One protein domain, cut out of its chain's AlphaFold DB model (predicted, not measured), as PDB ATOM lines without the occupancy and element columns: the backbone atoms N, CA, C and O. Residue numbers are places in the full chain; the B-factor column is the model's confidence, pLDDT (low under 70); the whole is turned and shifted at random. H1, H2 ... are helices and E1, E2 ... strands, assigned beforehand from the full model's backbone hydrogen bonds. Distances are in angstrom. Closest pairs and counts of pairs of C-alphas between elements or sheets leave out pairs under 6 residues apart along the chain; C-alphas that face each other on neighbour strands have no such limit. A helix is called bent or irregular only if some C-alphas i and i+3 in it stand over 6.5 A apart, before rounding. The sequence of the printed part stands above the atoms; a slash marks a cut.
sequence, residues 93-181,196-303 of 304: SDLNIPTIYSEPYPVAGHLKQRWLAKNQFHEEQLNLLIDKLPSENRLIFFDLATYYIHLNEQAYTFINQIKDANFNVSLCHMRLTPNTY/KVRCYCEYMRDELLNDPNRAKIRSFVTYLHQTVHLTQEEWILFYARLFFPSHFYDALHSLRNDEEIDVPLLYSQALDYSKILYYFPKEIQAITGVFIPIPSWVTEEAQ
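This is residues 93 to 181 and 196 to 303 of the 304 residues of an uncharacterized protein of Firmicutes bacterium (UniProt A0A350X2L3). A long helical hairpin, H1 and H2, packs with the later part of H2 on a bundle of four helices, H3, H4, H5 and H7b. From the bundle, H6 runs out beside the turn half of the hairpin and H7a comes back; H8 crosses the beginning of H7b, and a small sheet, E1 and E2, sits at the end away from the hairpin's turn. The 197 printed residues hold, in order, E1 H1 H2 E2 H3 H4 H5 H6 H7 H8; the sheet is antiparallel, and the class is mostly helix. The whole is compact, with a radius of gyration of the C-alphas of 16.9 A and spans of 49 by 36 by 35 A.

Find C-alpha 99 at (14.663, 34.749, -45.932), where E1 begins, residues 99 to 105. H1, residues 107 to 131, runs 36.0 A to C-alpha 131 at (55.659, 23.570, -33.090), with a kink of 48 degrees near residue 125. H2, residues 135 to 161, comes back over 40.8 A. Next come E2, residues 167 to 173, 16.8 A, and, past the cut, H3, residues 197 to 210, 20.0 A. Read on to H4, residues 214 to 227, 20.0 A; H5, residues 232 to 243, 17.0 A; and H6, residues 246 to 256, 15.4 A. H7, residues 263 to 288, was assigned as one helix by its hydrogen bonds but is bent, with C-alphas 271 and 274 6.7 A apart; its arms are H7a, residues 263 to 271, and H7b, residues 274 to 288, 21.6 A. H8, residues 296 to 303, ends at C-alpha 303 (28.027, 7.255, -22.348).

Begin with the up and down bundle H3 H4 H5 H7b, in which each runs against the one before it. H3 touches H5, with closest C-alphas Val 197 and Phe 238 at 5.8 A. H4 touches H7b at Arg 218 and Glu 283, C-alphas 5.7 A apart. H2 touches H5 with residues 151 to 159 alone, closest at the C-alphas of Ala 155 and Ala 240, 4.5 A. In the hairpin, H1 and H2 run opposite ways at a shallow tilt of 13 degrees, closest at the C-alphas of Ile 130 and Arg 138, 5.7 A. H1 touches H6 with residues 122 to 129 alone, closest at the C-alphas of Leu 129 and Leu 255, 6.5 A. H7b and H8 touch, about perpendicular at 79 degrees, closest at the C-alphas of Lys 275 and Ala 302, 4.7 A. In the antiparallel pair E1 and E2, look for N 100 and O 169, 2.8 A, within hydrogen-bond range. Every O i to N i+4 pair is within range in H3, H4, H5, H6, H7a and H8; H1 has 18 of 21, H2 21 of 23 and H7b 9 of 11.

The farthest C-alphas, Ser 102 and Ser 135, are 51.6 A apart. Residues 182 to 195 are not printed; C-alphas 181 and 196 are 17.8 A apart across the cut. Of the links that are printed whole, none is long. Mean pLDDT of the printed part is 91.8, and residues 102 to 104 are under 70.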
ATOM      1  N   SER A  93      14.753  35.075 -29.179       76.00
ATOM      2  CA  SER A  93      13.659  35.706 -29.918       76.00
ATOM      3  C   SER A  93      14.141  36.522 -31.121       76.00
ATOM      4  O   SER A  93      13.401  36.652 -32.098       76.00
ATOM      5  N   ASP A  94      15.393  36.990 -31.102       83.44
ATOM      6  CA  ASP A  94      16.019  37.697 -32.221       83.44
ATOM      7  C   ASP A  94      16.483  36.747 -33.345       83.44
ATOM      8  O   ASP A  94      16.857  37.197 -34.428       83.44
ATOM      9  N   LEU A  95      16.407  35.424 -33.145       81.50
ATOM     10  CA  LEU A  95      16.796  34.406 -34.132       81.50
ATOM     11  C   LEU A  95      15.738  34.167 -35.226       81.50
ATOM     12  O   LEU A  95      15.795  33.189 -35.978       81.50
ATOM     13  N   ASN A  96      14.782  35.075 -35.398       83.25
ATOM     14  CA  ASN A  96      13.904  35.060 -36.562       83.25
ATOM     15  C   ASN A  96      14.622  35.641 -37.796       83.25
ATOM     16  O   ASN A  96      14.376  36.774 -38.213       83.25
ATOM     17  N   ILE A  97      15.558  34.870 -38.356       87.12
ATOM     18  CA  ILE A  97      16.397  35.294 -39.480       87.12
ATOM     19  C   ILE A  97      15.562  35.342 -40.772       87.12
ATOM     20  O   ILE A  97      15.058  34.302 -41.213       87.12
ATOM     21  N   PRO A  98      15.436  36.511 -41.429       81.69
ATOM     22  CA  PRO A  98      14.610  36.645 -42.619       81.69
ATOM     23  C   PRO A  98      15.195  35.867 -43.802       81.69
ATOM     24  O   PRO A  98      16.411  35.792 -44.005       81.69
ATOM     25  N   THR A  99      14.311  35.290 -44.613       86.50
ATOM     26  CA  THR A  99      14.663  34.749 -45.932       86.50
ATOM     27  C   THR A  99      14.712  35.899 -46.935       86.50
ATOM     28  O   THR A  99      13.747  36.648 -47.052       86.50
ATOM     29  N   ILE A 100      15.837  36.048 -47.637       84.62
ATOM     30  CA  ILE A 100      16.015  37.031 -48.714       84.62
ATOM     31  C   ILE A 100      15.541  36.442 -50.042       84.62
ATOM     32  O   ILE A 100      14.795  37.086 -50.772       84.62
ATOM     33  N   TYR A 101      15.977  35.219 -50.346       79.31
ATOM     34  CA  TYR A 101      15.616  34.524 -51.573       79.31
ATOM     35  C   TYR A 101      14.866  33.247 -51.239       79.31
ATOM     36  O   TYR A 101      15.385  32.370 -50.545       79.31
ATOM     37  N   SER A 102      13.645  33.153 -51.759       65.25
ATOM     38  CA  SER A 102      12.860  31.921 -51.754       65.25
ATOM     39  C   SER A 102      13.295  30.950 -52.849       65.25
ATOM     40  O   SER A 102      12.917  29.784 -52.796       65.25
ATOM     41  N   GLU A 103      14.061  31.408 -53.846       66.88
ATOM     42  CA  GLU A 103      14.654  30.511 -54.833       66.88
ATOM     43  C   GLU A 103      15.745  29.675 -54.161       66.88
ATOM     44  O   GLU A 103      16.717  30.227 -53.633       66.88
ATOM     45  N   PRO A 104      15.577  28.348 -54.122       69.69
ATOM     46  CA  PRO A 104      16.377  27.532 -53.242       69.69
ATOM     47  C   PRO A 104      17.720  27.204 -53.927       69.69
ATOM     48  O   PRO A 104      17.767  26.845 -55.102       69.69
ATOM     49  N   TYR A 105      18.828  27.358 -53.196       77.06
ATOM     50  CA  TYR A 105      20.199  27.181 -53.701       77.06
ATOM     51  C   TYR A 105      20.813  25.862 -53.197       77.06
ATOM     52  O   TYR A 105      20.540  25.479 -52.049       77.06
ATOM     53  N   PRO A 106      21.678  25.181 -53.981       79.88
ATOM     54  CA  PRO A 106      22.340  23.932 -53.584       79.88
ATOM     55  C   PRO A 106      23.463  24.164 -52.553       79.88
ATOM     56  O   PRO A 106      24.644  23.905 -52.800       79.88
ATOM     57  N   VAL A 107      23.106  24.652 -51.358       81.06
ATOM     58  CA  VAL A 107      24.042  24.995 -50.269       81.06
ATOM     59  C   VAL A 107      24.969  23.826 -49.933       81.06
ATOM     60  O   VAL A 107      26.159  24.048 -49.717       81.06
ATOM     61  N   ALA A 108      24.457  22.592 -49.926       81.25
ATOM     62  CA  ALA A 108      25.200  21.395 -49.532       81.25
ATOM     63  C   ALA A 108      26.496  21.197 -50.342       81.25
ATOM     64  O   ALA A 108      27.570  21.024 -49.759       81.25
ATOM     65  N   GLY A 109      26.429  21.293 -51.675       84.19
ATOM     66  CA  GLY A 109      27.591  21.107 -52.551       84.19
ATOM     67  C   GLY A 109      28.676  22.165 -52.325       84.19
ATOM     68  O   GLY A 109      29.849  21.835 -52.131       84.19
ATOM     69  N   HIS A 110      28.275  23.435 -52.265       86.81
ATOM     70  CA  HIS A 110      29.192  24.552 -52.020       86.81
ATOM     71  C   HIS A 110      29.783  24.529 -50.608       86.81
ATOM     72  O   HIS A 110      30.950  24.868 -50.404       86.81
ATOM     73  N   LEU A 111      28.992  24.128 -49.612       89.56
ATOM     74  CA  LEU A 111      29.444  23.999 -48.233       89.56
ATOM     75  C   LEU A 111      30.486  22.888 -48.106       89.56
ATOM     76  O   LEU A 111      31.557  23.139 -47.560       89.56
ATOM     77  N   LYS A 112      30.234  21.718 -48.708       90.12
ATOM     78  CA  LYS A 112      31.189  20.604 -48.742       90.12
ATOM     79  C   LYS A 112      32.527  21.018 -49.346       90.12
ATOM     80  O   LYS A 112      33.561  20.766 -48.743       90.12
ATOM     81  N   GLN A 113      32.516  21.679 -50.504       91.38
ATOM     82  CA  GLN A 113      33.747  22.137 -51.161       91.38
ATOM     83  C   GLN A 113      34.541  23.107 -50.279       91.38
ATOM     84  O   GLN A 113      35.741  22.921 -50.092       91.38
ATOM     85  N   ARG A 114      33.872  24.106 -49.687       90.38
ATOM     86  CA  ARG A 114      34.521  25.065 -48.778       90.38
ATOM     87  C   ARG A 114      35.102  24.384 -47.544       90.38
ATOM     88  O   ARG A 114      36.200  24.725 -47.118       90.38
ATOM     89  N   TRP A 115      34.367  23.445 -46.961       92.75
ATOM     90  CA  TRP A 115      34.803  22.725 -45.771       92.75
ATOM     91  C   TRP A 115      35.957  21.767 -46.055       92.75
ATOM     92  O   TRP A 115      36.857  21.688 -45.230       92.75
ATOM     93  N   LEU A 116      35.965  21.094 -47.209       91.44
ATOM     94  CA  LEU A 116      37.089  20.262 -47.649       91.44
ATOM     95  C   LEU A 116      38.348  21.099 -47.861       91.44
ATOM     96  O   LEU A 116      39.388  20.774 -47.302       91.44
ATOM     97  N   ALA A 117      38.239  22.208 -48.596       91.06
ATOM     98  CA  ALA A 117      39.366  23.110 -48.818       91.06
ATOM     99  C   ALA A 117      39.916  23.668 -47.495       91.06
ATOM    100  O   ALA A 117      41.126  23.769 -47.315       91.06
ATOM    101  N   LYS A 118      39.025  23.994 -46.546       88.94
ATOM    102  CA  LYS A 118      39.423  24.443 -45.210       88.94
ATOM    103  C   LYS A 118      40.155  23.333 -44.450       88.94
ATOM    104  O   LYS A 118      41.239  23.596 -43.945       88.94
ATOM    105  N   ASN A 119      39.611  22.115 -44.411       88.81
ATOM    106  CA  ASN A 119      40.242  20.981 -43.734       88.81
ATOM    107  C   ASN A 119      41.634  20.672 -44.310       88.81
ATOM    108  O   ASN A 119      42.600  20.644 -43.559       88.81
ATOM    109  N   GLN A 120      41.755  20.577 -45.639       89.31
ATOM    110  CA  GLN A 120      43.029  20.340 -46.333       89.31
ATOM    111  C   GLN A 120      44.081  21.395 -45.982       89.31
ATOM    112  O   GLN A 120      45.190  21.061 -45.577       89.31
ATOM    113  N   PHE A 121      43.712  22.678 -46.054       89.06
ATOM    114  CA  PHE A 121      44.618  23.765 -45.690       89.06
ATOM    115  C   PHE A 121      45.101  23.665 -44.236       89.06
ATOM    116  O   PHE A 121      46.233  24.025 -43.925       89.06
ATOM    117  N   HIS A 122      44.251  23.195 -43.324       85.12
ATOM    118  CA  HIS A 122      44.622  23.032 -41.924       85.12
ATOM    119  C   HIS A 122      45.488  21.791 -41.680       85.12
ATOM    120  O   HIS A 122      46.459  21.894 -40.934       85.12
ATOM    121  N   GLU A 123      45.200  20.667 -42.337       86.38
ATOM    122  CA  GLU A 123      46.022  19.450 -42.280       86.38
ATOM    123  C   GLU A 123      47.452  19.711 -42.767       86.38
ATOM    124  O   GLU A 123      48.414  19.337 -42.095       86.38
ATOM    125  N   GLU A 124      47.609  20.437 -43.879       89.50
ATOM    126  CA  GLU A 124      48.920  20.808 -44.433       89.50
ATOM    127  C   GLU A 124      49.760  21.665 -43.474       89.50
ATOM    128  O   GLU A 124      50.990  21.623 -43.508       89.50
ATOM    129  N   GLN A 125      49.107  22.455 -42.620       88.31
ATOM    130  CA  GLN A 125      49.765  23.383 -41.699       88.31
ATOM    131  C   GLN A 125      49.908  22.825 -40.279       88.31
ATOM    132  O   GLN A 125      50.605  23.427 -39.464       88.31
ATOM    133  N   LEU A 126      49.278  21.691 -39.960       87.75
ATOM    134  CA  LEU A 126      49.131  21.221 -38.582       87.75
ATOM    135  C   LEU A 126      50.479  21.034 -37.871       87.75
ATOM    136  O   LEU A 126      50.654  21.527 -36.759       87.75
ATOM    137  N   ASN A 127      51.451  20.403 -38.536       85.81
ATOM    138  CA  ASN A 127      52.785  20.181 -37.966       85.81
ATOM    139  C   ASN A 127      53.496  21.502 -37.630       85.81
ATOM    140  O   ASN A 127      54.095  21.626 -36.566       85.81
ATOM    141  N   LEU A 128      53.367  22.511 -38.499       90.25
ATOM    142  CA  LEU A 128      53.954  23.835 -38.274       90.25
ATOM    143  C   LEU A 128      53.290  24.554 -37.094       90.25
ATOM    144  O   LEU A 128      53.957  25.270 -36.354       90.25
ATOM    145  N   LEU A 129      51.979  24.374 -36.914       91.44
ATOM    146  CA  LEU A 129      51.230  24.996 -35.820       91.44
ATOM    147  C   LEU A 129      51.493  24.320 -34.475       91.44
ATOM    148  O   LEU A 129      51.572  25.013 -33.465       91.44
ATOM    149  N   ILE A 130      51.687  23.000 -34.456       91.31
ATOM    150  CA  ILE A 130      52.054  22.261 -33.241       91.31
ATOM    151  C   ILE A 130      53.383  22.768 -32.676       91.31
ATOM    152  O   ILE A 130      53.516  22.932 -31.464       91.31
ATOM    153  N   ASP A 131      54.354  23.076 -33.535       91.12
ATOM    154  CA  ASP A 131      55.659  23.570 -33.090       91.12
ATOM    155  C   ASP A 131      55.603  24.962 -32.447       91.12
ATOM    156  O   ASP A 131      56.482  25.295 -31.647       91.12
ATOM    157  N   LYS A 132      54.549  25.746 -32.723       92.50
ATOM    158  CA  LYS A 132      54.300  27.034 -32.056       92.50
ATOM    159  C   LYS A 132      53.804  26.881 -30.616       92.50
ATOM    160  O   LYS A 132      53.835  27.851 -29.863       92.50
ATOM    161  N   LEU A 133      53.346  25.694 -30.220       94.00
ATOM    162  CA  LEU A 133      52.805  25.456 -28.886       94.00
ATOM    163  C   LEU A 133      53.904  25.112 -27.864       94.00
ATOM    164  O   LEU A 133      54.906  24.463 -28.215       94.00
ATOM    165  N   PRO A 134      53.684  25.458 -26.578       93.50
ATOM    166  CA  PRO A 134      54.461  24.920 -25.463       93.50
ATOM    167  C   PRO A 134      54.494  23.390 -25.500       93.50
ATOM    168  O   PRO A 134      53.521  22.751 -25.904       93.50
ATOM    169  N   SER A 135      55.615  22.793 -25.089       93.50
ATOM    170  CA  SER A 135      55.861  21.350 -25.255       93.50
ATOM    171  C   SER A 135      54.808  20.487 -24.553       93.50
ATOM    172  O   SER A 135      54.415  19.448 -25.075       93.50
ATOM    173  N   GLU A 136      54.311  20.952 -23.410       94.00
ATOM    174  CA  GLU A 136      53.249  20.335 -22.617       94.00
ATOM    175  C   GLU A 136      51.898  20.262 -23.347       94.00
ATOM    176  O   GLU A 136      51.124  19.341 -23.101       94.00
ATOM    177  N   ASN A 137      51.636  21.176 -24.285       95.12
ATOM    178  CA  ASN A 137      50.364  21.258 -25.005       95.12
ATOM    179  C   ASN A 137      50.379  20.506 -26.342       95.12
ATOM    180  O   ASN A 137      49.318  20.246 -26.904       95.12
ATOM    181  N   ARG A 138      51.556  20.138 -26.865       94.19
ATOM    182  CA  ARG A 138      51.693  19.572 -28.222       94.19
ATOM    183  C   ARG A 138      50.949  18.256 -28.403       94.19
ATOM    184  O   ARG A 138      50.264  18.087 -29.406       94.19
ATOM    185  N   LEU A 139      51.070  17.341 -27.439       92.50
ATOM    186  CA  LEU A 139      50.416  16.031 -27.515       92.50
ATOM    187  C   LEU A 139      48.891  16.169 -27.419       92.50
ATOM    188  O   LEU A 139      48.178  15.660 -28.274       92.50
ATOM    189  N   ILE A 140      48.413  16.944 -26.441       94.00
ATOM    190  CA  ILE A 140      46.981  17.220 -26.245       94.00
ATOM    191  C   ILE A 140      46.384  17.851 -27.505       94.00
ATOM    192  O   ILE A 140      45.300  17.486 -27.953       94.00
ATOM    193  N   PHE A 141      47.105  18.792 -28.109       94.06
ATOM    194  CA  PHE A 141      46.665  19.447 -29.328       94.06
ATOM    195  C   PHE A 141      46.656  18.513 -30.545       94.06
ATOM    196  O   PHE A 141      45.777  18.629 -31.397       94.06
ATOM    197  N   PHE A 142      47.604  17.579 -30.638       91.56
ATOM    198  CA  PHE A 142      47.603  16.562 -31.690       91.56
ATOM    199  C   PHE A 142      46.392  15.622 -31.575       91.56
ATOM    200  O   PHE A 142      45.720  15.351 -32.576       91.56
ATOM    201  N   ASP A 143      46.057  15.195 -30.356       91.69
ATOM    202  CA  ASP A 143      44.859  14.392 -30.089       91.69
ATOM    203  C   ASP A 143      43.582  15.172 -30.443       91.69
ATOM    204  O   ASP A 143      42.701  14.649 -31.130       91.69
ATOM    205  N   LEU A 144      43.517  16.462 -30.080       93.38
ATOM    206  CA  LEU A 144      42.433  17.361 -30.491       93.38
ATOM    207  C   LEU A 144      42.302  17.457 -32.007       93.38
ATOM    208  O   LEU A 144      41.199  17.356 -32.539       93.38
ATOM    209  N   ALA A 145      43.411  17.665 -32.715       92.25
ATOM    210  CA  ALA A 145      43.394  17.779 -34.165       92.25
ATOM    211  C   ALA A 145      42.839  16.504 -34.811       92.25
ATOM    212  O   ALA A 145      41.994  16.590 -35.702       92.25
ATOM    213  N   THR A 146      43.237  15.335 -34.306       89.44
ATOM    214  CA  THR A 146      42.721  14.036 -34.761       89.44
ATOM    215  C   THR A 146      41.216  13.910 -34.514       89.44
ATOM    216  O   THR A 146      40.469  13.544 -35.424       89.44
ATOM    217  N   TYR A 147      40.747  14.287 -33.320       92.12
ATOM    218  CA  TYR A 147      39.319  14.326 -32.994       92.12
ATOM    219  C   TYR A 147      38.534  15.229 -33.959       92.12
ATOM    220  O   TYR A 147      37.513  14.827 -34.515       92.12
ATOM    221  N   TYR A 148      39.029  16.438 -34.228       91.56
ATOM    222  CA  TYR A 148      38.347  17.383 -35.111       91.56
ATOM    223  C   TYR A 148      38.376  16.975 -36.591       91.56
ATOM    224  O   TYR A 148      37.409  17.249 -37.304       91.56
ATOM    225  N   ILE A 149      39.419  16.281 -37.058       88.88
ATOM    226  CA  ILE A 149      39.432  15.653 -38.391       88.88
ATOM    227  C   ILE A 149      38.290  14.634 -38.496       88.88
ATOM    228  O   ILE A 149      37.485  14.713 -39.426       88.88
ATOM    229  N   HIS A 150      38.136  13.761 -37.496       90.69
ATOM    230  CA  HIS A 150      37.031  12.796 -37.452       90.69
ATOM    231  C   HIS A 150      35.656  13.483 -37.450       90.69
ATOM    232  O   HIS A 150      34.749  13.087 -38.187       90.69
ATOM    233  N   LEU A 151      35.497  14.580 -36.697       94.19
ATOM    234  CA  LEU A 151      34.267  15.377 -36.735       94.19
ATOM    235  C   LEU A 151      33.967  15.938 -38.137       94.19
ATOM    236  O   LEU A 151      32.816  15.890 -38.579       94.19
ATOM    237  N   ASN A 152      34.973  16.423 -38.872       92.94
ATOM    238  CA  ASN A 152      34.781  16.898 -40.248       92.94
ATOM    239  C   ASN A 152      34.289  15.796 -41.191       92.94
ATOM    240  O   ASN A 152      33.376  16.035 -41.987       92.94
ATOM    241  N   GLU A 153      34.860  14.594 -41.111       91.31
ATOM    242  CA  GLU A 153      34.433  13.460 -41.938       91.31
ATOM    243  C   GLU A 153      32.956  13.118 -41.698       91.31
ATOM    244  O   GLU A 153      32.178  12.906 -42.640       91.31
ATOM    245  N   GLN A 154      32.529  13.175 -40.437       95.12
ATOM    246  CA  GLN A 154      31.133  12.980 -40.062       95.12
ATOM    247  C   GLN A 154      30.238  14.112 -40.565       95.12
ATOM    248  O   GLN A 154      29.158  13.839 -41.100       95.12
ATOM    249  N   ALA A 155      30.698  15.365 -40.507       96.19
ATOM    250  CA  ALA A 155      29.996  16.491 -41.117       96.19
ATOM    251  C   ALA A 155      29.737  16.238 -42.615       96.19
ATOM    252  O   ALA A 155      28.615  16.428 -43.091       96.19
ATOM    253  N   TYR A 156      30.731  15.739 -43.363       94.38
ATOM    254  CA  TYR A 156      30.569  15.417 -44.787       94.38
ATOM    255  C   TYR A 156      29.565  14.299 -45.040       94.38
ATOM    256  O   TYR A 156      28.826  14.364 -46.024       94.38
ATOM    257  N   THR A 157      29.515  13.296 -44.165       94.88
ATOM    258  CA  THR A 157      28.528  12.216 -44.251       94.88
ATOM    259  C   THR A 157      27.107  12.769 -44.200       94.88
ATOM    260  O   THR A 157      26.301  12.443 -45.073       94.88
ATOM    261  N   PHE A 158      26.808  13.677 -43.266       97.06
ATOM    262  CA  PHE A 158      25.494  14.324 -43.197       97.06
ATOM    263  C   PHE A 158      25.234  15.264 -44.376       97.06
ATOM    264  O   PHE A 158      24.148  15.227 -44.947       97.06
ATOM    265  N   ILE A 159      26.226  16.045 -44.819       96.00
ATOM    266  CA  ILE A 159      26.073  16.891 -46.015       96.00
ATOM    267  C   ILE A 159      25.745  16.058 -47.262       96.00
ATOM    268  O   ILE A 159      24.923  16.470 -48.077       96.00
ATOM    269  N   ASN A 160      26.333  14.867 -47.410       94.56
ATOM    270  CA  ASN A 160      26.031  13.980 -48.533       94.56
ATOM    271  C   ASN A 160      24.591  13.440 -48.500       94.56
ATOM    272  O   ASN A 160      24.043  13.166 -49.567       94.56
ATOM    273  N   GLN A 161      23.975  13.301 -47.319       95.19
ATOM    274  CA  GLN A 161      22.572  12.875 -47.188       95.19
ATOM    275  C   GLN A 161      21.601  13.924 -47.739       95.19
ATOM    276  O   GLN A 161      20.547  13.569 -48.257       95.19
ATOM    277  N   ILE A 162      21.975  15.203 -47.673       95.25
ATOM    278  CA  ILE A 162      21.172  16.344 -48.138       95.25
ATOM    279  C   ILE A 162      21.738  16.984 -49.411       95.25
ATOM    280  O   ILE A 162      21.462  18.145 -49.701       95.25
ATOM    281  N   LYS A 163      22.556  16.255 -50.180       92.50
ATOM    282  CA  LYS A 163      23.269  16.801 -51.350       92.50
ATOM    283  C   LYS A 163      22.341  17.379 -52.427       92.50
ATOM    284  O   LYS A 163      22.731  18.323 -53.106       92.50
ATOM    285  N   ASP A 164      21.145  16.807 -52.562       90.88
ATOM    286  CA  ASP A 164      20.144  17.172 -53.571       90.88
ATOM    287  C   ASP A 164      19.093  18.152 -53.009       90.88
ATOM    288  O   ASP A 164      18.179  18.570 -53.721       90.88
ATOM    289  N   ALA A 165      19.207  18.521 -51.727       91.50
ATOM    290  CA  ALA A 165      18.317  19.473 -51.085       91.50
ATOM    291  C   ALA A 165      18.677  20.905 -51.491       91.50
ATOM    292  O   ALA A 165      19.849  21.297 -51.520       91.50
ATOM    293  N   ASN A 166      17.648  21.707 -51.742       90.31
ATOM    294  CA  ASN A 166      17.801  23.131 -51.992       90.31
ATOM    295  C   ASN A 166      17.272  23.912 -50.790       90.31
ATOM    296  O   ASN A 166      16.239  23.567 -50.216       90.31
ATOM    297  N   PHE A 167      17.976  24.979 -50.429       91.25
ATOM    298  CA  PHE A 167      17.688  25.742 -49.221       91.25
ATOM    299  C   PHE A 167      17.388  27.194 -49.552       91.25
ATOM    300  O   PHE A 167      18.059  27.800 -50.389       91.25
ATOM    301  N   ASN A 168      16.429  27.764 -48.827       90.75
ATOM    302  CA  ASN A 168      16.203  29.204 -48.815       90.75
ATOM    303  C   ASN A 168      17.458  29.938 -48.331       90.75
ATOM    304  O   ASN A 168      18.168  29.455 -47.437       90.75
ATOM    305  N   VAL A 169      17.692  31.121 -48.898       89.56
ATOM    306  CA  VAL A 169      18.850  31.958 -48.575       89.56
ATOM    307  C   VAL A 169      18.424  33.110 -47.675       89.56
ATOM    308  O   VAL A 169      17.466  33.829 -47.958       89.56
ATOM    309  N   SER A 170      19.184  33.310 -46.612       91.62
ATOM    310  CA  SER A 170      18.992  34.301 -45.564       91.62
ATOM    311  C   SER A 170      20.229  35.179 -45.402       91.62
ATOM    312  O   SER A 170      21.341  34.783 -45.765       91.62
ATOM    313  N   LEU A 171      20.045  36.359 -44.803       91.44
ATOM    314  CA  LEU A 171      21.163  37.198 -44.377       91.44
ATOM    315  C   LEU A 171      21.637  36.705 -43.019       91.44
ATOM    316  O   LEU A 171      21.003  36.959 -41.997       91.44
ATOM    317  N   CYS A 172      22.721  35.946 -43.020       92.50
ATOM    318  CA  CYS A 172      23.218  35.304 -41.820       92.50
ATOM    319  C   CYS A 172      24.395  36.075 -41.242       92.50
ATOM    320  O   CYS A 172      25.292  36.497 -41.971       92.50
ATOM    321  N   HIS A 173      24.430  36.174 -39.920       93.69
ATOM    322  CA  HIS A 173      25.616  36.612 -39.208       93.69
ATOM    323  C   HIS A 173      26.712  35.544 -39.311       93.69
ATOM    324  O   HIS A 173      26.453  34.337 -39.222       93.69
ATOM    325  N   MET A 174      27.953  35.970 -39.542       91.75
ATOM    326  CA  MET A 174      29.043  35.039 -39.816       91.75
ATOM    327  C   MET A 174      29.481  34.247 -38.580       91.75
ATOM    328  O   MET A 174      29.883  33.097 -38.764       91.75
ATOM    329  N   ARG A 175      29.387  34.842 -37.382       91.31
ATOM    330  CA  ARG A 175      29.831  34.300 -36.079       91.31
ATOM    331  C   ARG A 175      28.869  34.674 -34.954       91.31
ATOM    332  O   ARG A 175      29.179  35.504 -34.112       91.31
ATOM    333  N   LEU A 176      27.632  34.197 -35.045       93.69
ATOM    334  CA  LEU A 176      26.589  34.601 -34.103       93.69
ATOM    335  C   LEU A 176      26.818  33.953 -32.736       93.69
ATOM    336  O   LEU A 176      26.887  32.733 -32.674       93.69
ATOM    337  N   THR A 177      26.885  34.745 -31.669       93.69
ATOM    338  CA  THR A 177      27.009  34.250 -30.288       93.69
ATOM    339  C   THR A 177      26.002  34.960 -29.377       93.69
ATOM    340  O   THR A 177      25.523  36.041 -29.729       93.69
ATOM    341  N   PRO A 178      25.704  34.440 -28.172       91.38
ATOM    342  CA  PRO A 178      24.908  35.159 -27.170       91.38
ATOM    343  C   PRO A 178      25.501  36.518 -26.744       91.38
ATOM    344  O   PRO A 178      24.824  37.328 -26.113       91.38
ATOM    345  N   ASN A 179      26.772  36.783 -27.068       92.31
ATOM    346  CA  ASN A 179      27.431  38.058 -26.794       92.31
ATOM    347  C   ASN A 179      27.329  39.064 -27.950       92.31
ATOM    348  O   ASN A 179      27.647  40.231 -27.732       92.31
ATOM    349  N   THR A 180      26.864  38.643 -29.132       93.12
ATOM    350  CA  THR A 180      26.662  39.513 -30.297       93.12
ATOM    351  C   THR A 180      25.658  40.621 -29.980       93.12
ATOM    352  O   THR A 180      24.567  40.377 -29.449       93.12
ATOM    353  N   TYR A 181      26.004  41.857 -30.333       92.56
ATOM    354  CA  TYR A 181      25.098  42.991 -30.214       92.56
ATOM    355  C   TYR A 181      24.098  43.024 -31.370       92.56
ATOM    356  O   TYR A 181      24.433  42.755 -32.521       92.56
ATOM    357  N   LYS A 196      19.553  30.034 -42.965       93.62
ATOM    358  CA  LYS A 196      19.327  30.493 -41.575       93.62
ATOM    359  C   LYS A 196      19.872  29.554 -40.492       93.62
ATOM    360  O   LYS A 196      20.283  30.023 -39.432       93.62
ATOM    361  N   VAL A 197      19.961  28.251 -40.776       95.31
ATOM    362  CA  VAL A 197      20.559  27.246 -39.886       95.31
ATOM    363  C   VAL A 197      22.002  27.583 -39.507       95.31
ATOM    364  O   VAL A 197      22.442  27.202 -38.425       95.31
ATOM    365  N   ARG A 198      22.738  28.351 -40.327       94.44
ATOM    366  CA  ARG A 198      24.046  28.896 -39.937       94.44
ATOM    367  C   ARG A 198      23.959  29.658 -38.616       94.44
ATOM    368  O   ARG A 198      24.689  29.319 -37.696       94.44
ATOM    369  N   CYS A 199      23.080  30.656 -38.524       95.25
ATOM    370  CA  CYS A 199      22.937  31.485 -37.327       95.25
ATOM    371  C   CYS A 199      22.584  30.639 -36.102       95.25
ATOM    372  O   CYS A 199      23.180  30.815 -35.045       95.25
ATOM    373  N   TYR A 200      21.658  29.689 -36.260       95.56
ATOM    374  CA  TYR A 200      21.224  28.812 -35.168       95.56
ATOM    375  C   TYR A 200      22.351  27.923 -34.673       95.56
ATOM    376  O   TYR A 200      22.522  27.751 -33.469       95.56
ATOM    377  N   CYS A 201      23.136  27.388 -35.606       95.38
ATOM    378  CA  CYS A 201      24.262  26.543 -35.280       95.38
ATOM    379  C   CYS A 201      25.400  27.317 -34.617       95.38
ATOM    380  O   CYS A 201      25.959  26.806 -33.654       95.38
ATOM    381  N   GLU A 202      25.746  28.513 -35.100       94.81
ATOM    382  CA  GLU A 202      26.776  29.342 -34.459       94.81
ATOM    383  C   GLU A 202      26.362  29.716 -33.030       94.81
ATOM    384  O   GLU A 202      27.125  29.463 -32.100       94.81
ATOM    385  N   TYR A 203      25.122  30.190 -32.851       94.56
ATOM    386  CA  TYR A 203      24.603  30.577 -31.540       94.56
ATOM    387  C   TYR A 203      24.648  29.408 -30.550       94.56
ATOM    388  O   TYR A 203      25.206  29.527 -29.461       94.56
ATOM    389  N   MET A 204      24.083  28.257 -30.935       93.19
ATOM    390  CA  MET A 204      24.039  27.082 -30.062       93.19
ATOM    391  C   MET A 204      25.411  26.483 -29.805       93.19
ATOM    392  O   MET A 204      25.656  25.981 -28.713       93.19
ATOM    393  N   ARG A 205      26.305  26.497 -30.799       93.50
ATOM    394  CA  ARG A 205      27.661  25.986 -30.606       93.50
ATOM    395  C   ARG A 205      28.372  26.795 -29.530       93.50
ATOM    396  O   ARG A 205      28.928  26.188 -28.626       93.50
ATOM    397  N   ASP A 206      28.322  28.122 -29.611       92.19
ATOM    398  CA  ASP A 206      28.943  28.988 -28.607       92.19
ATOM    399  C   ASP A 206      28.324  28.776 -27.218       92.19
ATOM    400  O   ASP A 206      29.037  28.545 -26.241       92.19
ATOM    401  N   GLU A 207      26.993  28.748 -27.127       90.44
ATOM    402  CA  GLU A 207      26.310  28.559 -25.845       90.44
ATOM    403  C   GLU A 207      26.655  27.212 -25.183       90.44
ATOM    404  O   GLU A 207      26.844  27.149 -23.965       90.44
ATOM    405  N   LEU A 208      26.759  26.138 -25.970       91.12
ATOM    406  CA  LEU A 208      27.000  24.793 -25.452       91.12
ATOM    407  C   LEU A 208      28.479  24.457 -25.246       91.12
ATOM    408  O   LEU A 208      28.775  23.656 -24.367       91.12
ATOM    409  N   LEU A 209      29.403  25.048 -26.013       89.94
ATOM    410  CA  LEU A 209      30.841  24.921 -25.744       89.94
ATOM    411  C   LEU A 209      31.216  25.553 -24.397       89.94
ATOM    412  O   LEU A 209      32.166  25.116 -23.756       89.94
ATOM    413  N   ASN A 210      30.473  26.574 -23.968       85.81
ATOM    414  CA  ASN A 210      30.702  27.253 -22.695       85.81
ATOM    415  C   ASN A 210      29.950  26.605 -21.519       85.81
ATOM    416  O   ASN A 210      30.431  26.638 -20.390       85.81
ATOM    417  N   ASP A 211      28.767  26.034 -21.761       87.12
ATOM    418  CA  ASP A 211      27.947  25.377 -20.735       87.12
ATOM    419  C   ASP A 211      27.093  24.258 -21.372       87.12
ATOM    420  O   ASP A 211      25.945  24.499 -21.786       87.12
ATOM    421  N   PRO A 212      27.651  23.035 -21.498       85.38
ATOM    422  CA  PRO A 212      26.995  21.911 -22.152       85.38
ATOM    423  C   PRO A 212      25.807  21.423 -21.318       85.38
ATOM    424  O   PRO A 212      25.927  20.603 -20.408       85.38
ATOM    425  N   ASN A 213      24.614  21.907 -21.662       89.88
ATOM    426  CA  ASN A 213      23.400  21.639 -20.903       89.88
ATOM    427  C   ASN A 213      22.260  21.142 -21.801       89.88
ATOM    428  O   ASN A 213      21.730  21.858 -22.654       89.88
ATOM    429  N   ARG A 214      21.808  19.909 -21.551       92.44
ATOM    430  CA  ARG A 214      20.691  19.286 -22.277       92.44
ATOM    431  C   ARG A 214      19.392  20.096 -22.195       92.44
ATOM    432  O   ARG A 214      18.621  20.101 -23.153       92.44
ATOM    433  N   ALA A 215      19.132  20.783 -21.084       93.88
ATOM    434  CA  ALA A 215      17.946  21.623 -20.948       93.88
ATOM    435  C   ALA A 215      17.989  22.824 -21.906       93.88
ATOM    436  O   ALA A 215      16.956  23.174 -22.471       93.88
ATOM    437  N   LYS A 216      19.174  23.402 -22.159       92.50
ATOM    438  CA  LYS A 216      19.342  24.470 -23.159       92.50
ATOM    439  C   LYS A 216      19.051  23.964 -24.566       92.50
ATOM    440  O   LYS A 216      18.264  24.580 -25.276       92.50
ATOM    441  N   ILE A 217      19.575  22.784 -24.914       94.94
ATOM    442  CA  ILE A 217      19.258  22.099 -26.180       94.94
ATOM    443  C   ILE A 217      17.744  21.946 -26.349       94.94
ATOM    444  O   ILE A 217      17.191  22.352 -27.369       94.94
ATOM    445  N   ARG A 218      17.065  21.399 -25.336       96.06
ATOM    446  CA  ARG A 218      15.611  21.200 -25.352       96.06
ATOM    447  C   ARG A 218      14.849  22.506 -25.565       96.06
ATOM    448  O   ARG A 218      13.963  22.555 -26.418       96.06
ATOM    449  N   SER A 219      15.181  23.547 -24.803       94.06
ATOM    450  CA  SER A 219      14.544  24.863 -24.914       94.06
ATOM    451  C   SER A 219      14.740  25.462 -26.306       94.06
ATOM    452  O   SER A 219      13.780  25.935 -26.910       94.06
ATOM    453  N   PHE A 220      15.951  25.357 -26.855       93.88
ATOM    454  CA  PHE A 220      16.269  25.875 -28.180       93.88
ATOM    455  C   PHE A 220      15.528  25.142 -29.301       93.88
ATOM    456  O   PHE A 220      14.908  25.770 -30.157       93.88
ATOM    457  N   VAL A 221      15.532  23.806 -29.276       95.69
ATOM    458  CA  VAL A 221      14.800  22.988 -30.256       95.69
ATOM    459  C   VAL A 221      13.297  23.263 -30.170       95.69
ATOM    460  O   VAL A 221      12.640  23.388 -31.202       95.69
ATOM    461  N   THR A 222      12.757  23.425 -28.957       95.31
ATOM    462  CA  THR A 222      11.346  23.786 -28.743       95.31
ATOM    463  C   THR A 222      11.026  25.136 -29.375       95.31
ATOM    464  O   THR A 222      10.058  25.240 -30.127       95.31
ATOM    465  N   TYR A 223      11.860  26.150 -29.128       93.56
ATOM    466  CA  TYR A 223      11.706  27.471 -29.734       93.56
ATOM    467  C   TYR A 223      11.718  27.392 -31.264       93.56
ATOM    468  O   TYR A 223      10.787  27.877 -31.909       93.56
ATOM    469  N   LEU A 224      12.725  26.738 -31.856       94.38
ATOM    470  CA  LEU A 224      12.832  26.606 -33.311       94.38
ATOM    471  C   LEU A 224      11.643  25.862 -33.918       94.38
ATOM    472  O   LEU A 224      11.163  26.245 -34.984       94.38
ATOM    473  N   HIS A 225      11.144  24.826 -33.242       94.38
ATOM    474  CA  HIS A 225       9.964  24.097 -33.688       94.38
ATOM    475  C   HIS A 225       8.705  24.975 -33.680       94.38
ATOM    476  O   HIS A 225       7.941  24.934 -34.635       94.38
ATOM    477  N   GLN A 226       8.518  25.790 -32.639       92.69
ATOM    478  CA  GLN A 226       7.324  26.623 -32.464       92.69
ATOM    479  C   GLN A 226       7.320  27.892 -33.328       92.69
ATOM    480  O   GLN A 226       6.252  28.433 -33.611       92.69
ATOM    481  N   THR A 227       8.493  28.400 -33.710       90.88
ATOM    482  CA  THR A 227       8.617  29.722 -34.351       90.88
ATOM    483  C   THR A 227       9.154  29.651 -35.774       90.88
ATOM    484  O   THR A 227       8.592  30.269 -36.676       90.88
ATOM    485  N   VAL A 228      10.208  28.868 -36.006       90.19
ATOM    486  CA  VAL A 228      10.962  28.870 -37.269       90.19
ATOM    487  C   VAL A 228      10.519  27.758 -38.220       90.19
ATOM    488  O   VAL A 228      10.565  27.963 -39.434       90.19
ATOM    489  N   HIS A 229      10.098  26.609 -37.679       90.12
ATOM    490  CA  HIS A 229       9.633  25.429 -38.419       90.12
ATOM    491  C   HIS A 229      10.657  24.919 -39.450       90.12
ATOM    492  O   HIS A 229      10.454  25.023 -40.658       90.12
ATOM    493  N   LEU A 230      11.786  24.385 -38.972       94.19
ATOM    494  CA  LEU A 230      12.805  23.799 -39.850       94.19
ATOM    495  C   LEU A 230      12.309  22.519 -40.537       94.19
ATOM    496  O   LEU A 230      11.651  21.680 -39.918       94.19
ATOM    497  N   THR A 231      12.682  22.367 -41.805       94.56
ATOM    498  CA  THR A 231      12.516  21.129 -42.585       94.56
ATOM    499  C   THR A 231      13.429  20.009 -42.073       94.56
ATOM    500  O   THR A 231      14.371  20.247 -41.313       94.56
ATOM    501  N   GLN A 232      13.179  18.767 -42.498       95.81
ATOM    502  CA  GLN A 232      14.037  17.629 -42.154       95.81
ATOM    503  C   GLN A 232      15.479  17.849 -42.641       95.81
ATOM    504  O   GLN A 232      16.431  17.618 -41.897       95.81
ATOM    505  N   GLU A 233      15.648  18.350 -43.862       96.38
ATOM    506  CA  GLU A 233      16.945  18.649 -44.461       96.38
ATOM    507  C   GLU A 233      17.664  19.781 -43.716       96.38
ATOM    508  O   GLU A 233      18.879  19.718 -43.539       96.38
ATOM    509  N   GLU A 234      16.938  20.794 -43.229       96.50
ATOM    510  CA  GLU A 234      17.508  21.863 -42.397       96.50
ATOM    511  C   GLU A 234      17.970  21.352 -41.028       96.50
ATOM    512  O   GLU A 234      19.015  21.783 -40.539       96.50
ATOM    513  N   TRP A 235      17.255  20.401 -40.422       97.94
ATOM    514  CA  TRP A 235      17.708  19.749 -39.193       97.94
ATOM    515  C   TRP A 235      18.969  18.905 -39.409       97.94
ATOM    516  O   TRP A 235      19.895  18.967 -38.597       97.94
ATOM    517  N   ILE A 236      19.051  18.170 -40.524       97.62
ATOM    518  CA  ILE A 236      20.268  17.434 -40.900       97.62
ATOM    519  C   ILE A 236      21.417  18.411 -41.184       97.62
ATOM    520  O   ILE A 236      22.534  18.186 -40.721       97.62
ATOM    521  N   LEU A 237      21.153  19.526 -41.874       97.38
ATOM    522  CA  LEU A 237      22.138  20.585 -42.109       97.38
ATOM    523  C   LEU A 237      22.638  21.193 -40.793       97.38
ATOM    524  O   LEU A 237      23.827  21.488 -40.674       97.38
ATOM    525  N   PHE A 238      21.759  21.368 -39.805       97.38
ATOM    526  CA  PHE A 238      22.137  21.845 -38.477       97.38
ATOM    527  C   PHE A 238      23.109  20.857 -37.847       97.38
ATOM    528  O   PHE A 238      24.224  21.230 -37.484       97.38
ATOM    529  N   TYR A 239      22.730  19.582 -37.782       97.69
ATOM    530  CA  TYR A 239      23.572  18.569 -37.166       97.69
ATOM    531  C   TYR A 239      24.925  18.435 -37.879       97.69
ATOM    532  O   TYR A 239      25.962  18.438 -37.220       97.69
ATOM    533  N   ALA A 240      24.942  18.470 -39.216       97.19
ATOM    534  CA  ALA A 240      26.169  18.514 -40.012       97.19
ATOM    535  C   ALA A 240      27.066  19.706 -39.643       97.19
ATOM    536  O   ALA A 240      28.283  19.568 -39.536       97.19
ATOM    537  N   ARG A 241      26.476  20.888 -39.431       96.31
ATOM    538  CA  ARG A 241      27.211  22.087 -39.009       96.31
ATOM    539  C   ARG A 241      27.724  21.984 -37.576       96.31
ATOM    540  O   ARG A 241      28.798  22.518 -37.328       96.31
ATOM    541  N   LEU A 242      27.032  21.306 -36.659       96.00
ATOM    542  CA  LEU A 242      27.558  21.056 -35.310       96.00
ATOM    543  C   LEU A 242      28.794  20.153 -35.354       96.00
ATOM    544  O   LEU A 242      29.768  20.448 -34.676       96.00
ATOM    545  N   PHE A 243      28.809  19.126 -36.209       96.19
ATOM    546  CA  PHE A 243      30.031  18.349 -36.447       96.19
ATOM    547  C   PHE A 243      31.157  19.193 -37.044       96.19
ATOM    548  O   PHE A 243      32.317  18.971 -36.727       96.19
ATOM    549  N   PHE A 244      30.851  20.173 -37.896       94.75
ATOM    550  CA  PHE A 244      31.894  21.019 -38.463       94.75
ATOM    551  C   PHE A 244      32.562  21.894 -37.377       94.75
ATOM    552  O   PHE A 244      31.915  22.794 -36.821       94.75
ATOM    553  N   PRO A 245      33.868  21.711 -37.101       91.31
ATOM    554  CA  PRO A 245      34.528  22.255 -35.919       91.31
ATOM    555  C   PRO A 245      35.031  23.681 -36.147       91.31
ATOM    556  O   PRO A 245      36.222  23.986 -36.123       91.31
ATOM    557  N   SER A 246      34.090  24.583 -36.416       90.81
ATOM    558  CA  SER A 246      34.376  25.989 -36.719       90.81
ATOM    559  C   SER A 246      35.214  26.699 -35.647       90.81
ATOM    560  O   SER A 246      36.097  27.463 -36.025       90.81
ATOM    561  N   HIS A 247      34.995  26.399 -34.362       90.19
ATOM    562  CA  HIS A 247      35.723  26.972 -33.223       90.19
ATOM    563  C   HIS A 247      37.174  26.490 -33.161       90.19
ATOM    564  O   HIS A 247      38.079  27.284 -32.925       90.19
ATOM    565  N   PHE A 248      37.430  25.212 -33.459       92.06
ATOM    566  CA  PHE A 248      38.800  24.703 -33.538       92.06
ATOM    567  C   PHE A 248      39.573  25.379 -34.669       92.06
ATOM    568  O   PHE A 248      40.723  25.776 -34.504       92.06
ATOM    569  N   TYR A 249      38.925  25.598 -35.814       91.81
ATOM    570  CA  TYR A 249      39.548  26.341 -36.902       91.81
ATOM    571  C   TYR A 249      39.844  27.807 -36.572       91.81
ATOM    572  O   TYR A 249      40.731  28.386 -37.206       91.81
ATOM    573  N   ASP A 250      39.120  28.399 -35.624       91.75
ATOM    574  CA  ASP A 250      39.425  29.738 -35.115       91.75
ATOM    575  C   ASP A 250      40.677  29.706 -34.248       91.75
ATOM    576  O   ASP A 250      41.574  30.509 -34.480       91.75
ATOM    577  N   ALA A 251      40.828  28.699 -33.386       92.69
ATOM    578  CA  ALA A 251      42.075  28.480 -32.652       92.69
ATOM    579  C   ALA A 251      43.275  28.259 -33.596       92.69
ATOM    580  O   ALA A 251      44.339  28.847 -33.403       92.69
ATOM    581  N   LEU A 252      43.104  27.487 -34.680       92.62
ATOM    582  CA  LEU A 252      44.144  27.345 -35.712       92.62
ATOM    583  C   LEU A 252      44.454  28.672 -36.418       92.62
ATOM    584  O   LEU A 252      45.580  28.889 -36.864       92.62
ATOM    585  N   HIS A 253      43.461  29.550 -36.579       92.12
ATOM    586  CA  HIS A 253      43.677  30.880 -37.135       92.12
ATOM    587  C   HIS A 253      44.468  31.773 -36.180       92.12
ATOM    588  O   HIS A 253      45.464  32.340 -36.621       92.12
ATOM    589  N   SER A 254      44.101  31.810 -34.901       93.94
ATOM    590  CA  SER A 254      44.839  32.527 -33.860       93.94
ATOM    591  C   SER A 254      46.298  32.071 -33.780       93.94
ATOM    592  O   SER A 254      47.202  32.891 -33.909       93.94
ATOM    593  N   LEU A 255      46.558  30.758 -33.756       92.94
ATOM    594  CA  LEU A 255      47.931  30.232 -33.782       92.94
ATOM    595  C   LEU A 255      48.744  30.670 -35.009       92.94
ATOM    596  O   LEU A 255      49.952  30.908 -34.924       92.94
ATOM    597  N   ARG A 256      48.117  30.770 -36.187       91.44
ATOM    598  CA  ARG A 256      48.808  31.272 -37.388       91.44
ATOM    599  C   ARG A 256      49.226  32.727 -37.237       91.44
ATOM    600  O   ARG A 256      50.306  33.059 -37.716       91.44
ATOM    601  N   ASN A 257      48.410  33.528 -36.563       92.88
ATOM    602  CA  ASN A 257      48.652  34.943 -36.301       92.88
ATOM    603  C   ASN A 257      49.519  35.185 -35.053       92.88
ATOM    604  O   ASN A 257      49.615  36.321 -34.601       92.88
ATOM    605  N   ASP A 258      50.136  34.131 -34.503       92.50
ATOM    606  CA  ASP A 258      50.961  34.185 -33.290       92.50
ATOM    607  C   ASP A 258      50.185  34.665 -32.047       92.50
ATOM    608  O   ASP A 258      50.757  35.221 -31.110       92.50
ATOM    609  N   GLU A 259      48.872  34.426 -32.032       94.38
ATOM    610  CA  GLU A 259      48.005  34.653 -30.879       94.38
ATOM    611  C   GLU A 259      47.995  33.420 -29.961       94.38
ATOM    612  O   GLU A 259      48.083  32.272 -30.413       94.38
ATOM    613  N   GLU A 260      47.866  33.659 -28.656       91.62
ATOM    614  CA  GLU A 260      47.772  32.602 -27.652       91.62
ATOM    615  C   GLU A 260      46.422  31.876 -27.740       91.62
ATOM    616  O   GLU A 260      45.375  32.494 -27.938       91.62
ATOM    617  N   ILE A 261      46.449  30.553 -27.563       95.00
ATOM    618  CA  ILE A 261      45.243  29.732 -27.448       95.00
ATOM    619  C   ILE A 261      45.271  28.917 -26.157       95.00
ATOM    620  O   ILE A 261      46.319  28.429 -25.729       95.00
ATOM    621  N   ASP A 262      44.095  28.704 -25.578       95.06
ATOM    622  CA  ASP A 262      43.923  27.863 -24.396       95.06
ATOM    623  C   ASP A 262      43.663  26.406 -24.821       95.06
ATOM    624  O   ASP A 262      42.527  25.972 -25.021       95.06
ATOM    625  N   VAL A 263      44.748  25.650 -25.028       95.38
ATOM    626  CA  VAL A 263      44.673  24.225 -25.404       95.38
ATOM    627  C   VAL A 263      43.934  23.384 -24.350       95.38
ATOM    628  O   VAL A 263      43.077  22.592 -24.751       95.38
ATOM    629  N   PRO A 264      44.191  23.534 -23.032       94.19
ATOM    630  CA  PRO A 264      43.411  22.844 -22.002       94.19
ATOM    631  C   PRO A 264      41.901  23.097 -22.092       94.19
ATOM    632  O   PRO A 264      41.122  22.144 -21.995       94.19
ATOM    633  N   LEU A 265      41.477  24.343 -22.322       93.38
ATOM    634  CA  LEU A 265      40.064  24.669 -22.505       93.38
ATOM    635  C   LEU A 265      39.486  23.983 -23.747       93.38
ATOM    636  O   LEU A 265      38.444  23.339 -23.649       93.38
ATOM    637  N   LEU A 266      40.173  24.060 -24.891       93.75
ATOM    638  CA  LEU A 266      39.739  23.396 -26.129       93.75
ATOM    639  C   LEU A 266      39.593  21.881 -25.950       93.75
ATOM    640  O   LEU A 266      38.660  21.283 -26.492       93.75
ATOM    641  N   TYR A 267      40.496  21.262 -25.185       93.12
ATOM    642  CA  TYR A 267      40.435  19.840 -24.859       93.12
ATOM    643  C   TYR A 267      39.234  19.518 -23.972       93.12
ATOM    644  O   TYR A 267      38.456  18.623 -24.295       93.12
ATOM    645  N   SER A 268      39.026  20.289 -22.899       91.12
ATOM    646  CA  SER A 268      37.860  20.133 -22.025       91.12
ATOM    647  C   SER A 268      36.548  20.265 -22.799       91.12
ATOM    648  O   SER A 268      35.631  19.472 -22.601       91.12
ATOM    649  N   GLN A 269      36.468  21.235 -23.711       92.06
ATOM    650  CA  GLN A 269      35.305  21.425 -24.573       92.06
ATOM    651  C   GLN A 269      35.069  20.225 -25.493       92.06
ATOM    652  O   GLN A 269      33.925  19.807 -25.653       92.06
ATOM    653  N   ALA A 270      36.129  19.652 -26.077       90.75
ATOM    654  CA  ALA A 270      36.027  18.477 -26.942       90.75
ATOM    655  C   ALA A 270      35.485  17.246 -26.196       90.75
ATOM    656  O   ALA A 270      34.615  16.556 -26.724       90.75
ATOM    657  N   LEU A 271      35.929  17.016 -24.953       88.06
ATOM    658  CA  LEU A 271      35.463  15.896 -24.123       88.06
ATOM    659  C   LEU A 271      33.950  15.932 -23.869       88.06
ATOM    660  O   LEU A 271      33.289  14.896 -23.880       88.06
ATOM    661  N   ASP A 272      33.385  17.122 -23.665       88.50
ATOM    662  CA  ASP A 272      31.945  17.280 -23.448       88.50
ATOM    663  C   ASP A 272      31.146  17.415 -24.755       88.50
ATOM    664  O   ASP A 272      29.915  17.286 -24.752       88.50
ATOM    665  N   TYR A 273      31.817  17.627 -25.891       91.31
ATOM    666  CA  TYR A 273      31.150  17.880 -27.166       91.31
ATOM    667  C   TYR A 273      30.374  16.666 -27.687       91.31
ATOM    668  O   TYR A 273      29.289  16.817 -28.257       91.31
ATOM    669  N   SER A 274      30.852  15.446 -27.420       89.88
ATOM    670  CA  SER A 274      30.142  14.205 -27.765       89.88
ATOM    671  C   SER A 274      28.745  14.146 -27.127       89.88
ATOM    672  O   SER A 274      27.776  13.753 -27.782       89.88
ATOM    673  N   LYS A 275      28.588  14.644 -25.891       91.75
ATOM    674  CA  LYS A 275      27.289  14.728 -25.199       91.75
ATOM    675  C   LYS A 275      26.338  15.671 -25.928       91.75
ATOM    676  O   LYS A 275      25.160  15.347 -26.080       91.75
ATOM    677  N   ILE A 276      26.832  16.812 -26.415       93.62
ATOM    678  CA  ILE A 276      26.041  17.743 -27.232       93.62
ATOM    679  C   ILE A 276      25.562  17.038 -28.502       93.62
ATOM    680  O   ILE A 276      24.361  17.018 -28.784       93.62
ATOM    681  N   LEU A 277      26.487  16.404 -29.228       95.50
ATOM    682  CA  LEU A 277      26.200  15.687 -30.470       95.50
ATOM    683  C   LEU A 277      25.257  14.494 -30.259       95.50
ATOM    684  O   LEU A 277      24.514  14.137 -31.171       95.50
ATOM    685  N   TYR A 278      25.240  13.899 -29.071       95.88
ATOM    686  CA  TYR A 278      24.332  12.815 -28.708       95.88
ATOM    687  C   TYR A 278      22.930  13.308 -28.329       95.88
ATOM    688  O   TYR A 278      21.925  12.756 -28.785       95.88
ATOM    689  N   TYR A 279      22.826  14.342 -27.488       96.06
ATOM    690  CA  TYR A 279      21.531  14.820 -26.999       96.06
ATOM    691  C   TYR A 279      20.765  15.637 -28.040       96.06
ATOM    692  O   TYR A 279      19.540  15.551 -28.078       96.06
ATOM    693  N   PHE A 280      21.453  16.381 -28.904       96.75
ATOM    694  CA  PHE A 280      20.826  17.219 -29.926       96.75
ATOM    695  C   PHE A 280      19.813  16.471 -30.824       96.75
ATOM    696  O   PHE A 280      18.631  16.825 -30.794       96.75
ATOM    697  N   PRO A 281      20.185  15.395 -31.548       97.56
ATOM    698  CA  PRO A 281      19.243  14.634 -32.373       97.56
ATOM    699  C   PRO A 281      18.133  13.954 -31.555       97.56
ATOM    700  O   PRO A 281      17.013  13.810 -32.045       97.56
ATOM    701  N   LYS A 282      18.391  13.587 -30.290       97.69
ATOM    702  CA  LYS A 282      17.363  13.023 -29.399       97.69
ATOM    703  C   LYS A 282      16.288  14.037 -29.033       97.69
ATOM    704  O   LYS A 282      15.108  13.696 -29.025       97.69
ATOM    705  N   GLU A 283      16.685  15.269 -28.722       98.00
ATOM    706  CA  GLU A 283      15.734  16.341 -28.424       98.00
ATOM    707  C   GLU A 283      14.947  16.741 -29.680       98.00
ATOM    708  O   GLU A 283      13.734  16.918 -29.593       98.00
ATOM    709  N   ILE A 284      15.586  16.770 -30.859       97.88
ATOM    710  CA  ILE A 284      14.889  16.962 -32.144       97.88
ATOM    711  C   ILE A 284      13.818  15.894 -32.344       97.88
ATOM    712  O   ILE A 284      12.662  16.241 -32.587       97.88
ATOM    713  N   GLN A 285      14.160  14.614 -32.198       98.00
ATOM    714  CA  GLN A 285      13.197  13.531 -32.382       98.00
ATOM    715  C   GLN A 285      12.046  13.613 -31.375       98.00
ATOM    716  O   GLN A 285      10.887  13.457 -31.756       98.00
ATOM    717  N   ALA A 286      12.345  13.889 -30.104       98.06
ATOM    718  CA  ALA A 286      11.337  13.969 -29.051       98.06
ATOM    719  C   ALA A 286      10.350  15.135 -29.238       98.06
ATOM    720  O   ALA A 286       9.184  15.001 -28.876       98.06
ATOM    721  N   ILE A 287      10.811  16.268 -29.774       97.88
ATOM    722  CA  ILE A 287      10.008  17.493 -29.912       97.88
ATOM    723  C   ILE A 287       9.313  17.565 -31.272       97.88
ATOM    724  O   ILE A 287       8.156  17.961 -31.353       97.88
ATOM    725  N   THR A 288      10.022  17.205 -32.341       97.00
ATOM    726  CA  THR A 288       9.587  17.446 -33.727       97.00
ATOM    727  C   THR A 288       9.164  16.172 -34.457       97.00
ATOM    728  O   THR A 288       8.549  16.249 -35.516       97.00
ATOM    729  N   GLY A 289       9.531  14.996 -33.935       96.56
ATOM    730  CA  GLY A 289       9.380  13.710 -34.620       96.56
ATOM    731  C   GLY A 289      10.424  13.440 -35.713       96.56
ATOM    732  O   GLY A 289      10.487  12.318 -36.214       96.56
ATOM    733  N   VAL A 290      11.266  14.417 -36.072       97.19
ATOM    734  CA  VAL A 290      12.317  14.246 -37.085       97.19
ATOM    735  C   VAL A 290      13.416  13.333 -36.547       97.19
ATOM    736  O   VAL A 290      14.007  13.591 -35.501       97.19
ATOM    737  N   PHE A 291      13.707  12.263 -37.280       96.69
ATOM    738  CA  PHE A 291      14.779  11.336 -36.941       96.69
ATOM    739  C   PHE A 291      16.084  11.731 -37.636       96.69
ATOM    740  O   PHE A 291      16.120  11.894 -38.855       96.69
ATOM    741  N   ILE A 292      17.162  11.822 -36.859       97.06
ATOM    742  CA  ILE A 292      18.526  12.011 -37.354       97.06
ATOM    743  C   ILE A 292      19.389  10.889 -36.766       97.06
ATOM    744  O   ILE A 292      19.403  10.728 -35.542       97.06
ATOM    745  N   PRO A 293      20.096  10.100 -37.594       95.50
ATOM    746  CA  PRO A 293      20.911   9.005 -37.092       95.50
ATOM    747  C   PRO A 293      22.100   9.537 -36.288       95.50
ATOM    748  O   PRO A 293      22.812  10.440 -36.726       95.50
ATOM    749  N   ILE A 294      22.324   8.938 -35.120       96.94
ATOM    750  CA  ILE A 294      23.464   9.233 -34.250       96.94
ATOM    751  C   ILE A 294      24.585   8.245 -34.592       96.94
ATOM    752  O   ILE A 294      24.330   7.037 -34.568       96.94
ATOM    753  N   PRO A 295      25.811   8.701 -34.906       96.19
ATOM    754  CA  PRO A 295      26.940   7.797 -35.103       96.19
ATOM    755  C   PRO A 295      27.203   6.927 -33.861       96.19
ATOM    756  O   PRO A 295      27.035   7.387 -32.730       96.19
ATOM    757  N   SER A 296      27.641   5.679 -34.057       94.62
ATOM    758  CA  SER A 296      27.901   4.747 -32.946       94.62
ATOM    759  C   SER A 296      28.955   5.285 -31.981       94.62
ATOM    760  O   SER A 296      28.708   5.322 -30.781       94.62
ATOM    761  N   TRP A 297      30.058   5.819 -32.510       93.88
ATOM    762  CA  TRP A 297      31.141   6.384 -31.703       93.88
ATOM    763  C   TRP A 297      30.671   7.568 -30.835       93.88
ATOM    764  O   TRP A 297      31.071   7.670 -29.684       93.88
ATOM    765  N   VAL A 298      29.740   8.405 -31.323       94.69
ATOM    766  CA  VAL A 298      29.141   9.494 -30.520       94.69
ATOM    767  C   VAL A 298      28.349   8.920 -29.349       94.69
ATOM    768  O   VAL A 298      28.342   9.484 -28.260       94.69
ATOM    769  N   THR A 299      27.654   7.804 -29.574       93.69
ATOM    770  CA  THR A 299      26.887   7.130 -28.522       93.69
ATOM    771  C   THR A 299      27.809   6.523 -27.471       93.69
ATOM    772  O   THR A 299      27.508   6.632 -26.287       93.69
ATOM    773  N   GLU A 300      28.911   5.910 -27.899       92.69
ATOM    774  CA  GLU A 300      29.924   5.319 -27.023       92.69
ATOM    775  C   GLU A 300      30.615   6.395 -26.172       92.69
ATOM    776  O   GLU A 300      30.594   6.298 -24.948       92.69
ATOM    777  N   GLU A 301      31.121   7.467 -26.792       90.88
ATOM    778  CA  GLU A 301      31.795   8.570 -26.087       90.88
ATOM    779  C   GLU A 301      30.867   9.358 -25.156       90.88
ATOM    780  O   GLU A 301      31.280   9.813 -24.095       90.88
ATOM    781  N   ALA A 302      29.597   9.549 -25.522       89.88
ATOM    782  CA  ALA A 302      28.664  10.285 -24.670       89.88
ATOM    783  C   ALA A 302      28.218   9.489 -23.430       89.88
ATOM    784  O   ALA A 302      27.606  10.067 -22.524       89.88
ATOM    785  N   GLN A 303      28.440   8.169 -23.417       85.81
ATOM    786  CA  GLN A 303      28.027   7.255 -22.348       85.81
ATOM    787  C   GLN A 303      29.190   6.745 -21.487       85.81
ATOM    788  O   GLN A 303      28.918   6.177 -20.427       85.81
TER     789      GLN A 303